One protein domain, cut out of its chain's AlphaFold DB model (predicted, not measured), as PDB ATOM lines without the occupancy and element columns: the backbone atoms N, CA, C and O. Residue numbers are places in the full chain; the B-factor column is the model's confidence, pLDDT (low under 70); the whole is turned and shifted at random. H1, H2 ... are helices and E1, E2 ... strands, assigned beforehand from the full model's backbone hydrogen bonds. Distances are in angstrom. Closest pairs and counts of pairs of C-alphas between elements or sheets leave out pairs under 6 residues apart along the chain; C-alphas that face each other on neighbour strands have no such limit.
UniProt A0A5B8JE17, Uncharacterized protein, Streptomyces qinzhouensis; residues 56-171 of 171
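AT A GLANCE: This is residues 56 to 171 of the 171 residues of an uncharacterized protein of Streptomyces qinzhouensis (UniProt A0A5B8JE17). One strongly twisted sheet of six strands stands between helices: H1 crosses slantwise over one face, and H2 and H4 cover parts of the other, with the short helix H3 near H4 and the E6 and E5 end of the sheet. The long axis runs from Lys 69, in the turn after E2, to the tail after H4. The printed part has 116 residues with four named helices and six named strands, in the order E1 E2 H1 E3 E4 H2 H3 E5 E6 H4; the sheet's order is E1 E2 E3 E4 E6 E5, mixed, and the class is mixed, helices and strands. The whole is compact, with a radius of gyration of the C-alphas of 13.6 A, and only just elongated, spanning 43 by 28 by 27 A.

HOW THE PARTS SIT: E1, residues 56 to 58, is an edge strand and forms an antiparallel hairpin with E2, residues 61 to 68; N 58 and O 61 are 2.9 A apart, within hydrogen-bond range. E2, H1 of residues 73 to 87 and E3 of residues 91 to 98 make a strand-helix-strand unit, two parallel neighbour strands with a helix between, and its crossover is right-handed. Between E2 and E3, N 64 and O 93 are 2.8 A apart. H1 is on the sheet at a height of 7.3 A, only just over E3 alone, with 2 of its C-alphas falling on E2 and 2 on E4; its line stands at 39 degrees to E3 on the local plane, slantwise to the strands. The closest C-alphas of H1 and E3 are those of Glu 81 and Gly 92, 4.5 A apart. E3 and E4, residues 107 to 111, form a hairpin, with N 109 and O 94 at 2.8 A. H2, residues 112 to 121, is on the opposite face from H1 at a height of 7.1 A, only just over none of the strands, with 2 C-alphas falling on E4. H3, residues 126 to 133, only grazes the sheet with residues 130 to 133; it is close to H2 but not clearly touching, with Arg 119 and Ala 129 the closest C-alphas at 6.5 A. E5, residues 136 to 138, is the other edge strand and forms a hairpin with E6, residues 148 to 152, where N 150 and O 136 are 2.8 A apart. E4, H2, H3 and E5 make a split strand-helix-strand unit, with E6 between the two strands in the sheet; its crossover is right-handed. E4 and E6 are antiparallel, with N 108 and O 151 at 2.8 A. H4, residues 153 to 169, is on the same face as H2, at a height of 7.0 A, and lies only just over E4, with 3 C-alphas falling on it; with H2 and H4 on one face of the sheet and H1 on the other, the arrangement is three layers, helices on both faces of a sheet. With residues 155 to 159 alone H4 touches H3, at a steep tilt of 67 degrees, only just short of about perpendicular, opposite ways; their closest C-alphas, of Tyr 133 and Arg 155, are 5.2 A apart. With residues 163 to 166 alone it only just touches H2, with 3 pairs of C-alphas within 8 A, the closest being those of Ala 121 and Val 166, 7.5 A apart. H1 is apart from H2, H3 and H4. Every O i to N i+4 pair is within hydrogen-bond range in H2, H3 and H4, and 10 of 11 in H1.

IN THESE COORDINATES: E1 begins with C-alpha 56 at (191.577, 112.656, 174.628). From first to last C-alpha E2 measures 21.3 A, H1 20.5 A, E3 23.0 A, H2 14.2 A and H4 24.9 A. H1 begins with C-alpha 73 at (199.672, 127.364, 171.242), and H4 ends with C-alpha 169 at (168.307, 119.422, 175.925).

THE WHOLE: The two C-alphas farthest apart are those of Lys 69 and Arg 171, at 43.1 A. The printed part has no cut, and no link is long. The mean pLDDT of the printed part is 95.1; residues 169 to 171, the last being the chain's last residue, are under 70.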
ATOM      1  N   ILE A  56     192.691 112.920 173.707       97.81
ATOM      2  CA  ILE A  56     191.577 112.656 174.628       97.81
ATOM      3  C   ILE A  56     190.246 113.041 173.992       97.81
ATOM      4  O   ILE A  56     190.059 114.153 173.498       97.81
ATOM      5  N   HIS A  57     189.277 112.133 174.088       97.56
ATOM      6  CA  HIS A  57     187.885 112.382 173.729       97.56
ATOM      7  C   HIS A  57     187.116 112.800 174.980       97.56
ATOM      8  O   HIS A  57     186.981 112.020 175.923       97.56
ATOM      9  N   ALA A  58     186.604 114.029 174.984       97.56
ATOM     10  CA  ALA A  58     185.843 114.623 176.076       97.56
ATOM     11  C   ALA A  58     184.598 115.315 175.507       97.56
ATOM     12  O   ALA A  58     184.542 116.541 175.452       97.56
ATOM     13  N   VAL A  59     183.608 114.526 175.060       95.94
ATOM     14  CA  VAL A  59     182.390 115.001 174.361       95.94
ATOM     15  C   VAL A  59     181.850 116.288 175.001       95.94
ATOM     16  O   VAL A  59     181.570 116.258 176.204       95.94
ATOM     17  N   PRO A  60     181.694 117.396 174.248       97.12
ATOM     18  CA  PRO A  60     181.779 117.535 172.781       97.12
ATOM     19  C   PRO A  60     183.169 117.926 172.226       97.12
ATOM     20  O   PRO A  60     183.274 118.338 171.071       97.12
ATOM     21  N   PHE A  61     184.231 117.840 173.022       98.38
ATOM     22  CA  PHE A  61     185.576 118.292 172.666       98.38
ATOM     23  C   PHE A  61     186.536 117.141 172.348       98.38
ATOM     24  O   PHE A  61     186.484 116.074 172.963       98.38
ATOM     25  N   ILE A  62     187.465 117.411 171.434       98.00
ATOM     26  CA  ILE A  62     188.712 116.662 171.257       98.00
ATOM     27  C   ILE A  62     189.843 117.480 171.855       98.00
ATOM     28  O   ILE A  62     189.961 118.675 171.566       98.00
ATOM     29  N   LEU A  63     190.641 116.847 172.714       98.50
ATOM     30  CA  LEU A  63     191.726 117.506 173.424       98.50
ATOM     31  C   LEU A  63     193.075 117.027 172.894       98.50
ATOM     32  O   LEU A  63     193.358 115.832 172.910       98.50
ATOM     33  N   GLU A  64     193.907 117.990 172.526       97.88
ATOM     34  CA  GLU A  64     195.319 117.815 172.204       97.88
ATOM     35  C   GLU A  64     196.161 118.238 173.416       97.88
ATOM     36  O   GLU A  64     196.121 119.394 173.856       97.88
ATOM     37  N   CYS A  65     196.921 117.317 173.999       97.75
ATOM     38  CA  CYS A  65     197.604 117.497 175.275       97.75
ATOM     39  C   CYS A  65     199.087 117.856 175.097       97.75
ATOM     40  O   CYS A  65     199.841 117.210 174.373       97.75
ATOM     41  N   LYS A  66     199.560 118.893 175.806       97.56
ATOM     42  CA  LYS A  66     200.963 119.353 175.715       97.56
ATOM     43  C   LYS A  66     201.617 119.613 177.079       97.56
ATOM     44  O   LYS A  66     201.266 120.561 177.777       97.56
ATOM     45  N   ASP A  67     202.651 118.832 177.414       97.12
ATOM     46  CA  ASP A  67     203.613 119.132 178.493       97.12
ATOM     47  C   ASP A  67     204.915 119.692 177.902       97.12
ATOM     48  O   ASP A  67     205.760 118.978 177.339       97.12
ATOM     49  N   VAL A  68     205.086 121.005 178.026       95.25
ATOM     50  CA  VAL A  68     206.119 121.740 177.290       95.25
ATOM     51  C   VAL A  68     206.860 122.740 178.160       95.25
ATOM     52  O   VAL A  68     206.325 123.297 179.111       95.25
ATOM     53  N   LYS A  69     208.118 123.011 177.807       94.19
ATOM     54  CA  LYS A  69     208.866 124.133 178.390       94.19
ATOM     55  C   LYS A  69     208.400 125.469 177.801       94.19
ATOM     56  O   LYS A  69     208.153 126.407 178.545       94.19
ATOM     57  N   ASN A  70     208.247 125.518 176.475       93.38
ATOM     58  CA  ASN A  70     207.892 126.718 175.719       93.38
ATOM     59  C   ASN A  70     206.579 126.486 174.950       93.38
ATOM     60  O   ASN A  70     206.540 125.605 174.087       93.38
ATOM     61  N   PRO A  71     205.505 127.233 175.254       93.25
ATOM     62  CA  PRO A  71     204.227 127.108 174.558       93.25
ATOM     63  C   PRO A  71     204.262 127.569 173.092       93.25
ATOM     64  O   PRO A  71     204.708 128.676 172.801       93.25
ATOM     65  N   ALA A  72     203.704 126.765 172.182       95.00
ATOM     66  CA  ALA A  72     203.487 127.085 170.766       95.00
ATOM     67  C   ALA A  72     201.994 126.968 170.397       95.00
ATOM     68  O   ALA A  72     201.621 126.363 169.390       95.00
ATOM     69  N   VAL A  73     201.135 127.554 171.240       96.88
ATOM     70  CA  VAL A  73     199.672 127.364 171.242       96.88
ATOM     71  C   VAL A  73     199.011 127.514 169.863       96.88
ATOM     72  O   VAL A  73     198.274 126.606 169.489       96.88
ATOM     73  N   PRO A  74     199.291 128.553 169.045       96.44
ATOM     74  CA  PRO A  74     198.638 128.683 167.739       96.44
ATOM     75  C   PRO A  74     198.898 127.509 166.788       96.44
ATOM     76  O   PRO A  74     198.058 127.195 165.951       96.44
ATOM     77  N   THR A  75     200.066 126.867 166.882       96.44
ATOM     78  CA  THR A  75     200.383 125.691 166.061       96.44
ATOM     79  C   THR A  75     199.586 124.478 166.512       96.44
ATOM     80  O   THR A  75     199.033 123.777 165.671       96.44
ATOM     81  N   TRP A  76     199.473 124.269 167.820       97.75
ATOM     82  CA  TRP A  76     198.722 123.150 168.385       97.75
ATOM     83  C   TRP A  76     197.217 123.292 168.176       97.75
ATOM     84  O   TRP A  76     196.556 122.300 167.914       97.75
ATOM     85  N   LEU A  77     196.676 124.515 168.197       98.19
ATOM     86  CA  LEU A  77     195.256 124.746 167.910       98.19
ATOM     87  C   LEU A  77     194.875 124.306 166.494       98.19
ATOM     88  O   LEU A  77     193.869 123.630 166.312       98.19
ATOM     89  N   ARG A  78     195.721 124.595 165.495       96.75
ATOM     90  CA  ARG A  78     195.499 124.117 164.118       96.75
ATOM     91  C   ARG A  78     195.483 122.590 164.025       96.75
ATOM     92  O   ARG A  78     194.751 122.037 163.205       96.75
ATOM     93  N   GLN A  79     196.306 121.924 164.833       96.62
ATOM     94  CA  GLN A  79     196.335 120.469 164.917       96.62
ATOM     95  C   GLN A  79     195.057 119.939 165.590       96.62
ATOM     96  O   GLN A  79     194.350 119.146 164.972       96.62
ATOM     97  N   ALA A  80     194.693 120.473 166.758       97.81
ATOM     98  CA  ALA A  80     193.490 120.083 167.494       97.81
ATOM     99  C   ALA A  80     192.205 120.267 166.662       97.81
ATOM    100  O   ALA A  80     191.316 119.420 166.677       97.81
ATOM    101  N   GLU A  81     192.102 121.345 165.877       97.50
ATOM    102  CA  GLU A  81     190.983 121.539 164.946       97.50
ATOM    103  C   GLU A  81     190.928 120.458 163.855       97.50
ATOM    104  O   GLU A  81     189.843 120.033 163.449       97.50
ATOM    105  N   LYS A  82     192.085 120.032 163.331       96.75
ATOM    106  CA  LYS A  82     192.166 118.975 162.314       96.75
ATOM    107  C   LYS A  82     191.736 117.631 162.897       96.75
ATOM    108  O   LYS A  82     190.941 116.937 162.268       96.75
ATOM    109  N   GLU A  83     192.211 117.309 164.091       96.25
ATOM    110  CA  GLU A  83     191.859 116.091 164.826       96.25
ATOM    111  C   GLU A  83     190.380 116.052 165.197       96.25
ATOM    112  O   GLU A  83     189.725 115.041 164.963       96.25
ATOM    113  N   ALA A  84     189.810 117.170 165.657       96.94
ATOM    114  CA  ALA A  84     188.374 117.270 165.911       96.94
ATOM    115  C   ALA A  84     187.547 116.945 164.662       96.94
ATOM    116  O   ALA A  84     186.600 116.164 164.733       96.94
ATOM    117  N   ARG A  85     187.947 117.464 163.490       96.12
ATOM    118  CA  ARG A  85     187.290 117.123 162.217       96.12
ATOM    119  C   ARG A  85     187.444 115.650 161.855       96.12
ATOM    120  O   ARG A  85     186.476 115.052 161.402       96.12
ATOM    121  N   HIS A  86     188.631 115.071 162.038       95.38
ATOM    122  CA  HIS A  86     188.855 113.646 161.782       95.38
ATOM    123  C   HIS A  86     188.028 112.748 162.705       95.38
ATOM    124  O   HIS A  86     187.545 111.713 162.262       95.38
ATOM    125  N   ALA A  87     187.851 113.154 163.963       94.12
ATOM    126  CA  ALA A  87     187.040 112.448 164.943       94.12
ATOM    127  C   ALA A  87     185.530 112.690 164.765       94.12
ATOM    128  O   ALA A  87     184.737 112.028 165.428       94.12
ATOM    129  N   HIS A  88     185.126 113.624 163.893       94.50
ATOM    130  CA  HIS A  88     183.747 114.102 163.725       94.50
ATOM    131  C   HIS A  88     183.165 114.808 164.961       94.50
ATOM    132  O   HIS A  88     181.962 114.768 165.216       94.50
ATOM    133  N   PHE A  89     184.016 115.503 165.714       95.25
ATOM    134  CA  PHE A  89     183.628 116.307 166.869       95.25
ATOM    135  C   PHE A  89     183.586 117.795 166.508       95.25
ATOM    136  O   PHE A  89     184.364 118.272 165.676       95.25
ATOM    137  N   PRO A  90     182.703 118.574 167.152       96.06
ATOM    138  CA  PRO A  90     182.513 119.973 166.802       96.06
ATOM    139  C   PRO A  90     183.671 120.882 167.224       96.06
ATOM    140  O   PRO A  90     183.807 121.957 166.630       96.06
ATOM    141  N   TYR A  91     184.465 120.506 168.234       98.19
ATOM    142  CA  TYR A  91     185.428 121.403 168.876       98.19
ATOM    143  C   TYR A  91     186.774 120.721 169.150       98.19
ATOM    144  O   TYR A  91     186.824 119.689 169.815       98.19
ATOM    145  N   GLY A  92     187.859 121.337 168.676       98.25
ATOM    146  CA  GLY A  92     189.235 120.983 169.035       98.25
ATOM    147  C   GLY A  92     189.787 121.960 170.068       98.25
ATOM    148  O   GLY A  92     189.592 123.169 169.942       98.25
ATOM    149  N   VAL A  93     190.454 121.446 171.100       98.69
ATOM    150  CA  VAL A  93     190.984 122.228 172.225       98.69
ATOM    151  C   VAL A  93     192.387 121.747 172.542       98.69
ATOM    152  O   VAL A  93     192.661 120.553 172.519       98.69
ATOM    153  N   VAL A  94     193.282 122.665 172.890       98.75
ATOM    154  CA  VAL A  94     194.606 122.290 173.398       98.75
ATOM    155  C   VAL A  94     194.601 122.366 174.915       98.75
ATOM    156  O   VAL A  94     194.301 123.422 175.465       98.75
ATOM    157  N   VAL A  95     194.990 121.292 175.595       98.69
ATOM    158  CA  VAL A  95     195.169 121.271 177.051       98.69
ATOM    159  C   VAL A  95     196.655 121.188 177.376       98.69
ATOM    160  O   VAL A  95     197.310 120.155 177.230       98.69
ATOM    161  N   ALA A  96     197.218 122.311 177.812       98.25
ATOM    162  CA  ALA A  96     198.653 122.455 177.992       98.25
ATOM    163  C   ALA A  96     199.036 122.854 179.415       98.25
ATOM    164  O   ALA A  96     198.304 123.558 180.115       98.25
ATOM    165  N   LYS A  97     200.242 122.454 179.818       97.50
ATOM    166  CA  LYS A  97     200.911 122.981 181.009       97.50
ATOM    167  C   LYS A  97     202.386 123.243 180.752       97.50
ATOM    168  O   LYS A  97     203.020 122.611 179.904       97.50
ATOM    169  N   VAL A  98     202.939 124.160 181.543       95.69
ATOM    170  CA  VAL A  98     204.391 124.324 181.628       95.69
ATOM    171  C   VAL A  98     204.976 123.122 182.368       95.69
ATOM    172  O   VAL A  98     204.465 122.702 183.409       95.69
ATOM    173  N   ARG A  99     206.058 122.568 181.825       92.88
ATOM    174  CA  ARG A  99     206.756 121.405 182.375       92.88
ATOM    175  C   ARG A  99     207.117 121.596 183.847       92.88
ATOM    176  O   ARG A  99     207.522 122.677 184.266       92.88
ATOM    177  N   GLY A 100     206.988 120.521 184.623       92.12
ATOM    178  CA  GLY A 100     207.262 120.523 186.065       92.12
ATOM    179  C   GLY A 100     206.139 121.117 186.919       92.12
ATOM    180  O   GLY A 100     206.237 121.097 188.140       92.12
ATOM    181  N   LYS A 101     205.056 121.622 186.315       94.38
ATOM    182  CA  LYS A 101     203.841 121.998 187.045       94.38
ATOM    183  C   LYS A 101     202.881 120.811 187.157       94.38
ATOM    184  O   LYS A 101     202.858 119.944 186.276       94.38
ATOM    185  N   GLY A 102     202.105 120.785 188.242       94.19
ATOM    186  CA  GLY A 102     201.037 119.808 188.464       94.19
ATOM    187  C   GLY A 102     199.791 120.084 187.615       94.19
ATOM    188  O   GLY A 102     199.689 121.126 186.966       94.19
ATOM    189  N   THR A 103     198.830 119.160 187.641       95.06
ATOM    190  CA  THR A 103     197.620 119.199 186.798       95.06
ATOM    191  C   THR A 103     196.753 120.433 187.009       95.06
ATOM    192  O   THR A 103     196.238 120.984 186.041       95.06
ATOM    193  N   ALA A 104     196.676 120.948 188.240       92.38
ATOM    194  CA  ALA A 104     195.932 122.169 188.555       92.38
ATOM    195  C   ALA A 104     196.435 123.418 187.799       92.38
ATOM    196  O   ALA A 104     195.691 124.377 187.623       92.38
ATOM    197  N   ALA A 105     197.684 123.409 187.319       95.88
ATOM    198  CA  ALA A 105     198.240 124.488 186.499       95.88
ATOM    199  C   ALA A 105     197.912 124.351 185.000       95.88
ATOM    200  O   ALA A 105     198.360 125.177 184.200       95.88
ATOM    201  N   GLY A 106     197.183 123.301 184.610       98.00
ATOM    202  CA  GLY A 106     196.742 123.077 183.243       98.00
ATOM    203  C   GLY A 106     195.850 124.204 182.736       98.00
ATOM    204  O   GLY A 106     195.110 124.843 183.491       98.00
ATOM    205  N   ARG A 107     195.918 124.451 181.431       98.62
ATOM    206  CA  ARG A 107     195.110 125.452 180.739       98.62
ATOM    207  C   ARG A 107     194.540 124.857 179.464       98.62
ATOM    208  O   ARG A 107     195.263 124.207 178.715       98.62
ATOM    209  N   ALA A 108     193.256 125.097 179.235       98.75
ATOM    210  CA  ALA A 108     192.586 124.819 177.979       98.75
ATOM    211  C   ALA A 108     192.685 126.053 177.079       98.75
ATOM    212  O   ALA A 108     192.461 127.182 177.525       98.75
ATOM    213  N   HIS A 109     193.029 125.836 175.818       98.81
ATOM    214  CA  HIS A 109     193.158 126.875 174.815       98.81
ATOM    215  C   HIS A 109     192.214 126.603 173.653       98.81
ATOM    216  O   HIS A 109     192.128 125.476 173.166       98.81
ATOM    217  N   PHE A 110     191.577 127.667 173.180       98.69
ATOM    218  CA  PHE A 110     190.672 127.666 172.041       98.69
ATOM    219  C   PHE A 110     191.155 128.693 171.027       98.69
ATOM    220  O   PHE A 110     191.612 129.775 171.409       98.69
ATOM    221  N   ASP A 111     191.004 128.411 169.739       97.81
ATOM    222  CA  ASP A 111     191.026 129.480 168.751       97.81
ATOM    223  C   ASP A 111     189.773 130.372 168.917       97.81
ATOM    224  O   ASP A 111     188.780 130.006 169.560       97.81
ATOM    225  N   VAL A 112     189.819 131.575 168.344       97.38
ATOM    226  CA  VAL A 112     188.742 132.570 168.486       97.38
ATOM    227  C   VAL A 112     187.411 132.077 167.906       97.38
ATOM    228  O   VAL A 112     186.350 132.387 168.456       97.38
ATOM    229  N   ARG A 113     187.437 131.302 166.814       97.06
ATOM    230  CA  ARG A 113     186.230 130.787 166.154       97.06
ATOM    231  C   ARG A 113     185.586 129.695 167.001       97.06
ATOM    232  O   ARG A 113     184.375 129.751 167.216       97.06
ATOM    233  N   THR A 114     186.363 128.741 167.507       98.00
ATOM    234  CA  THR A 114     185.876 127.688 168.405       98.00
ATOM    235  C   THR A 114     185.314 128.293 169.681       98.00
ATOM    236  O   THR A 114     184.181 127.977 170.035       98.00
ATOM    237  N   TRP A 115     186.023 129.229 170.322       98.25
ATOM    238  CA  TRP A 115     185.497 129.904 171.512       98.25
ATOM    239  C   TRP A 115     184.179 130.627 171.239       98.25
ATOM    240  O   TRP A 115     183.232 130.508 172.013       98.25
ATOM    241  N   THR A 116     184.094 131.345 170.115       97.88
ATOM    242  CA  THR A 116     182.865 132.040 169.714       97.88
ATOM    243  C   THR A 116     181.702 131.065 169.564       97.88
ATOM    244  O   THR A 116     180.621 131.335 170.071       97.88
ATOM    245  N   ARG A 117     181.920 129.911 168.925       97.88
ATOM    246  CA  ARG A 117     180.885 128.877 168.784       97.88
ATOM    247  C   ARG A 117     180.461 128.298 170.133       97.88
ATOM    248  O   ARG A 117     179.267 128.163 170.361       97.88
ATOM    249  N   VAL A 118     181.415 128.008 171.017       98.06
ATOM    250  CA  VAL A 118     181.155 127.477 172.365       98.06
ATOM    251  C   VAL A 118     180.305 128.448 173.184       98.06
ATOM    252  O   VAL A 118     179.228 128.075 173.635       98.06
ATOM    253  N   ARG A 119     180.723 129.714 173.323       97.88
ATOM    254  CA  ARG A 119     179.952 130.692 174.111       97.88
ATOM    255  C   ARG A 119     178.568 130.962 173.514       97.88
ATOM    256  O   ARG A 119     177.619 131.141 174.262       97.88
ATOM    257  N   THR A 120     178.444 130.976 172.183       97.69
ATOM    258  CA  THR A 120     177.155 131.204 171.517       97.69
ATOM    259  C   THR A 120     176.227 130.008 171.704       97.69
ATOM    260  O   THR A 120     175.039 130.212 171.912       97.69
ATOM    261  N   ALA A 121     176.751 128.777 171.685       96.81
ATOM    262  CA  ALA A 121     175.966 127.582 171.995       96.81
ATOM    263  C   ALA A 121     175.426 127.599 173.435       96.81
ATOM    264  O   ALA A 121     174.344 127.086 173.679       96.81
ATOM    265  N   LEU A 122     176.151 128.231 174.362       97.19
ATOM    266  CA  LEU A 122     175.712 128.459 175.743       97.19
ATOM    267  C   LEU A 122     174.795 129.686 175.900       97.19
ATOM    268  O   LEU A 122     174.383 129.992 177.011       97.19
ATOM    269  N   GLY A 123     174.515 130.433 174.826       97.31
ATOM    270  CA  GLY A 123     173.740 131.676 174.898       97.31
ATOM    271  C   GLY A 123     174.458 132.838 175.597       97.31
ATOM    272  O   GLY A 123     173.825 133.838 175.920       97.31
ATOM    273  N   LEU A 124     175.774 132.744 175.810       97.56
ATOM    274  CA  LEU A 124     176.519 133.685 176.645       97.56
ATOM    275  C   LEU A 124     177.084 134.871 175.857       97.56
ATOM    276  O   LEU A 124     177.753 134.737 174.814       97.56
ATOM    277  N   HIS A 125     176.922 136.057 176.441       97.06
ATOM    278  CA  HIS A 125     177.642 137.249 176.010       97.06
ATOM    279  C   HIS A 125     179.152 137.103 176.321       97.06
ATOM    280  O   HIS A 125     179.514 136.501 177.334       97.06
ATOM    281  N   PRO A 126     180.083 137.660 175.509       94.94
ATOM    282  CA  PRO A 126     181.525 137.497 175.738       94.94
ATOM    283  C   PRO A 126     182.013 137.856 177.146       94.94
ATOM    284  O   PRO A 126     182.907 137.190 177.656       94.94
ATOM    285  N   ARG A 127     181.442 138.903 177.757       95.38
ATOM    286  CA  ARG A 127     181.805 139.341 179.115       95.38
ATOM    287  C   ARG A 127     181.392 138.316 180.168       95.38
ATOM    288  O   ARG A 127     182.218 137.907 180.966       95.38
ATOM    289  N   GLU A 128     180.153 137.850 180.096       97.00
ATOM    290  CA  GLU A 128     179.618 136.839 181.006       97.00
ATOM    291  C   GLU A 128     180.414 135.531 180.919       97.00
ATOM    292  O   GLU A 128     180.866 135.002 181.931       97.00
ATOM    293  N   ALA A 129     180.699 135.060 179.700       96.75
ATOM    294  CA  ALA A 129     181.541 133.885 179.502       96.75
ATOM    295  C   ALA A 129     182.962 134.087 180.066       96.75
ATOM    296  O   ALA A 129     183.580 133.138 180.553       96.75
ATOM    297  N   ALA A 130     183.499 135.311 180.008       95.00
ATOM    298  CA  ALA A 130     184.803 135.608 180.585       95.00
ATOM    299  C   ALA A 130     184.801 135.534 182.114       95.00
ATOM    300  O   ALA A 130     185.734 134.958 182.680       95.00
ATOM    301  N   ASP A 131     183.749 136.041 182.751       95.88
ATOM    302  CA  ASP A 131     183.594 136.040 184.205       95.88
ATOM    303  C   ASP A 131     183.357 134.616 184.742       95.88
ATOM    304  O   ASP A 131     184.016 134.188 185.692       95.88
ATOM    305  N   LEU A 132     182.496 133.830 184.082       97.50
ATOM    306  CA  LEU A 132     182.182 132.450 184.477       97.50
ATOM    307  C   LEU A 132     183.394 131.514 184.368       97.50
ATOM    308  O   LEU A 132     183.687 130.731 185.284       97.50
ATOM    309  N   TYR A 133     184.125 131.604 183.253       98.19
ATOM    310  CA  TYR A 133     185.185 130.649 182.920       98.19
ATOM    311  C   TYR A 133     186.605 131.194 183.130       98.19
ATOM    312  O   TYR A 133     187.575 130.480 182.884       98.19
ATOM    313  N   GLY A 134     186.768 132.423 183.624       96.56
ATOM    314  CA  GLY A 134     188.086 133.012 183.889       96.56
ATOM    315  C   GLY A 134     188.931 133.144 182.619       96.56
ATOM    316  O   GLY A 134     190.100 132.744 182.588       96.56
ATOM    317  N   VAL A 135     188.311 133.638 181.549       96.38
ATOM    318  CA  VAL A 135     188.913 133.709 180.214       96.38
ATOM    319  C   VAL A 135     190.013 134.757 180.161       96.38
ATOM    320  O   VAL A 135     189.856 135.887 180.613       96.38
ATOM    321  N   THR A 136     191.107 134.415 179.489       96.81
ATOM    322  CA  THR A 136     192.130 135.378 179.069       96.81
ATOM    323  C   THR A 136     192.335 135.315 177.562       96.81
ATOM    324  O   THR A 136     192.331 134.236 176.965       96.81
ATOM    325  N   VAL A 137     192.520 136.477 176.936       96.75
ATOM    326  CA  VAL A 137     192.761 136.599 175.493       96.75
ATOM    327  C   VAL A 137     194.246 136.825 175.251       96.75
ATOM    328  O   VAL A 137     194.864 137.690 175.866       96.75
ATOM    329  N   SER A 138     194.829 136.060 174.334       97.12
ATOM    330  CA  SER A 138     196.191 136.276 173.849       97.12
ATOM    331  C   SER A 138     196.155 136.783 172.413       97.12
ATOM    332  O   SER A 138     195.917 136.002 171.495       97.12
ATOM    333  N   ALA A 139     196.429 138.073 172.211       95.25
ATOM    334  CA  ALA A 139     196.619 138.657 170.886       95.25
ATOM    335  C   ALA A 139     198.090 138.511 170.455       95.25
ATOM    336  O   ALA A 139     199.007 138.915 171.168       95.25
ATOM    337  N   ARG A 140     198.337 137.900 169.292       89.62
ATOM    338  CA  ARG A 140     199.691 137.630 168.766       89.62
ATOM    339  C   ARG A 140     199.875 138.291 167.400       89.62
ATOM    340  O   ARG A 140     199.821 137.629 166.364       89.62
ATOM    341  N   GLY A 141     200.100 139.605 167.424       92.06
ATOM    342  CA  GLY A 141     200.132 140.453 166.229       92.06
ATOM    343  C   GLY A 141     198.732 140.694 165.656       92.06
ATOM    344  O   GLY A 141     197.738 140.382 166.303       92.06
ATOM    345  N   LEU A 142     198.650 141.228 164.435       93.88
ATOM    346  CA  LEU A 142     197.370 141.565 163.789       93.88
ATOM    347  C   LEU A 142     196.661 140.362 163.146       93.88
ATOM    348  O   LEU A 142     195.481 140.434 162.819       93.88
ATOM    349  N   ASN A 143     197.363 139.239 162.972       92.12
ATOM    350  CA  ASN A 143     196.762 138.021 162.442       92.12
ATOM    351  C   ASN A 143     195.902 137.349 163.525       92.12
ATOM    352  O   ASN A 143     196.424 136.659 164.404       92.12
ATOM    353  N   THR A 144     194.586 137.521 163.427       91.12
ATOM    354  CA  THR A 144     193.599 136.957 164.362       91.12
ATOM    355  C   THR A 144     193.601 135.428 164.395       91.12
ATOM    356  O   THR A 144     193.258 134.844 165.416       91.12
ATOM    357  N   GLY A 145     194.102 134.753 163.352       91.69
ATOM    358  CA  GLY A 145     194.338 133.303 163.359       91.69
ATOM    359  C   GLY A 145     195.466 132.853 164.298       91.69
ATOM    360  O   GLY A 145     195.693 131.659 164.478       91.69
ATOM    361  N   ARG A 146     196.209 133.796 164.893       93.94
ATOM    362  CA  ARG A 146     197.181 133.535 165.967       93.94
ATOM    363  C   ARG A 146     196.659 133.923 167.344       93.94
ATOM    364  O   ARG A 146     197.380 133.739 168.327       93.94
ATOM    365  N   TRP A 147     195.458 134.488 167.415       97.56
ATOM    366  CA  TRP A 147     194.827 134.827 168.678       97.56
ATOM    367  C   TRP A 147     194.186 133.580 169.264       97.56
ATOM    368  O   TRP A 147     193.710 132.708 168.540       97.56
ATOM    369  N   TYR A 148     194.184 133.494 170.585       98.06
ATOM    370  CA  TYR A 148     193.567 132.376 171.275       98.06
ATOM    371  C   TYR A 148     193.039 132.789 172.637       98.06
ATOM    372  O   TYR A 148     193.483 133.763 173.252       98.06
ATOM    373  N   ILE A 149     192.076 132.007 173.089       98.44
ATOM    374  CA  ILE A 149     191.367 132.140 174.347       98.44
ATOM    375  C   ILE A 149     191.917 131.080 175.282       98.44
ATOM    376  O   ILE A 149     192.137 129.944 174.872       98.44
ATOM    377  N   THR A 150     192.177 131.454 176.526       98.56
ATOM    378  CA  THR A 150     192.724 130.556 177.540       98.56
ATOM    379  C   THR A 150     191.815 130.508 178.753       98.56
ATOM    380  O   THR A 150     191.441 131.551 179.285       98.56
ATOM    381  N   VAL A 151     191.532 129.293 179.209       98.56
ATOM    382  CA  VAL A 151     190.695 128.974 180.367       98.56
ATOM    383  C   VAL A 151     191.501 128.065 181.311       98.56
ATOM    384  O   VAL A 151     192.161 127.136 180.835       98.56
ATOM    385  N   PRO A 152     191.525 128.300 182.636       98.56
ATOM    386  CA  PRO A 152     192.126 127.356 183.586       98.56
ATOM    387  C   PRO A 152     191.483 125.966 183.482       98.56
ATOM    388  O   PRO A 152     190.271 125.881 183.321       98.56
ATOM    389  N   LEU A 153     192.240 124.873 183.632       98.56
ATOM    390  CA  LEU A 153     191.693 123.512 183.480       98.56
ATOM    391  C   LEU A 153     190.498 123.239 184.414       98.56
ATOM    392  O   LEU A 153     189.528 122.614 183.999       98.56
ATOM    393  N   ALA A 154     190.519 123.782 185.633       98.31
ATOM    394  CA  ALA A 154     189.386 123.700 186.556       98.31
ATOM    395  C   ALA A 154     188.114 124.365 186.003       98.31
ATOM    396  O   ALA A 154     187.021 123.823 186.116       98.31
ATOM    397  N   ARG A 155     188.254 125.526 185.353       98.62
ATOM    398  CA  ARG A 155     187.135 126.226 184.709       98.62
ATOM    399  C   ARG A 155     186.709 125.549 183.409       98.62
ATOM    400  O   ARG A 155     185.535 125.590 183.065       98.62
ATOM    401  N   PHE A 156     187.633 124.876 182.726       98.75
ATOM    402  CA  PHE A 156     187.307 124.036 181.580       98.75
ATOM    403  C   PHE A 156     186.448 122.829 181.977       98.75
ATOM    404  O   PHE A 156     185.546 122.477 181.228       98.75
ATOM    405  N   ALA A 157     186.667 122.231 183.153       98.50
ATOM    406  CA  ALA A 157     185.794 121.169 183.659       98.50
ATOM    407  C   ALA A 157     184.350 121.668 183.861       98.50
ATOM    408  O   ALA A 157     183.407 121.007 183.444       98.50
ATOM    409  N   VAL A 158     184.167 122.875 184.409       98.38
ATOM    410  CA  VAL A 158     182.834 123.500 184.519       98.38
ATOM    411  C   VAL A 158     182.223 123.728 183.133       98.38
ATOM    412  O   VAL A 158     181.135 123.241 182.854       98.38
ATOM    413  N   LEU A 159     182.973 124.354 182.221       98.44
ATOM    414  CA  LEU A 159     182.539 124.575 180.836       98.44
ATOM    415  C   LEU A 159     182.133 123.274 180.125       98.44
ATOM    416  O   LEU A 159     181.175 123.252 179.354       98.44
ATOM    417  N   LEU A 160     182.868 122.185 180.359       98.38
ATOM    418  CA  LEU A 160     182.560 120.871 179.807       98.38
ATOM    419  C   LEU A 160     181.208 120.357 180.320       98.38
ATOM    420  O   LEU A 160     180.449 119.797 179.531       98.38
ATOM    421  N   ALA A 161     180.881 120.560 181.601       97.69
ATOM    422  CA  ALA A 161     179.577 120.186 182.152       97.69
ATOM    423  C   ALA A 161     178.454 120.996 181.496       97.69
ATOM    424  O   ALA A 161     177.492 120.404 181.009       97.69
ATOM    425  N   ASP A 162     178.620 122.315 181.409       97.75
ATOM    426  CA  ASP A 162     177.607 123.217 180.857       97.75
ATOM    427  C   ASP A 162     177.321 122.893 179.386       97.75
ATOM    428  O   ASP A 162     176.174 122.714 178.978       97.75
ATOM    429  N   MET A 163     178.378 122.692 178.590       97.12
ATOM    430  CA  MET A 163     178.238 122.286 177.192       97.12
ATOM    431  C   MET A 163     177.520 120.944 177.054       97.12
ATOM    432  O   MET A 163     176.704 120.776 176.152       97.12
ATOM    433  N   ARG A 164     177.797 119.975 177.935       95.38
ATOM    434  CA  ARG A 164     177.087 118.688 177.941       95.38
ATOM    435  C   ARG A 164     175.609 118.845 178.294       95.38
ATOM    436  O   ARG A 164     174.812 118.074 177.766       95.38
ATOM    437  N   GLY A 165     175.254 119.815 179.139       93.25
ATOM    438  CA  GLY A 165     173.867 120.190 179.424       93.25
ATOM    439  C   GLY A 165     173.132 120.615 178.154       93.25
ATOM    440  O   GLY A 165     172.127 120.004 177.802       93.25
ATOM    441  N   VAL A 166     173.723 121.534 177.384       89.44
ATOM    442  CA  VAL A 166     173.157 121.998 176.103       89.44
ATOM    443  C   VAL A 166     172.904 120.839 175.133       89.44
ATOM    444  O   VAL A 166     171.846 120.752 174.521       89.44
ATOM    445  N   PHE A 167     173.846 119.898 174.997       74.81
ATOM    446  CA  PHE A 167     173.675 118.754 174.087       74.81
ATOM    447  C   PHE A 167     172.625 117.729 174.545       74.81
ATOM    448  O   PHE A 167     172.197 116.912 173.728       74.81
ATOM    449  N   ARG A 168     172.223 117.735 175.822       76.06
ATOM    450  CA  ARG A 168     171.159 116.859 176.336       76.06
ATOM    451  C   ARG A 168     169.765 117.426 176.085       76.06
ATOM    452  O   ARG A 168     168.862 116.640 175.844       76.06
ATOM    453  N   GLU A 169     169.605 118.746 176.101       60.88
ATOM    454  CA  GLU A 169     168.307 119.422 175.925       60.88
ATOM    455  C   GLU A 169     167.815 119.453 174.467       60.88
ATOM    456  O   GLU A 169     166.645 119.708 174.210       60.88
ATOM    457  N   VAL A 170     168.693 119.166 173.501       56.28
ATOM    458  CA  VAL A 170     168.374 119.158 172.059       56.28
ATOM    459  C   VAL A 170     167.910 117.765 171.571       56.28
ATOM    460  O   VAL A 170     167.802 117.534 170.368       56.28
ATOM    461  N   ARG A 171     167.642 116.815 172.479       43.84
ATOM    462  CA  ARG A 171     167.120 115.472 172.165       43.84
ATOM    463  C   ARG A 171     165.732 115.236 172.732       43.84
ATOM    464  O   ARG A 171     165.500 115.641 173.889       43.84
TER     465      ARG A 171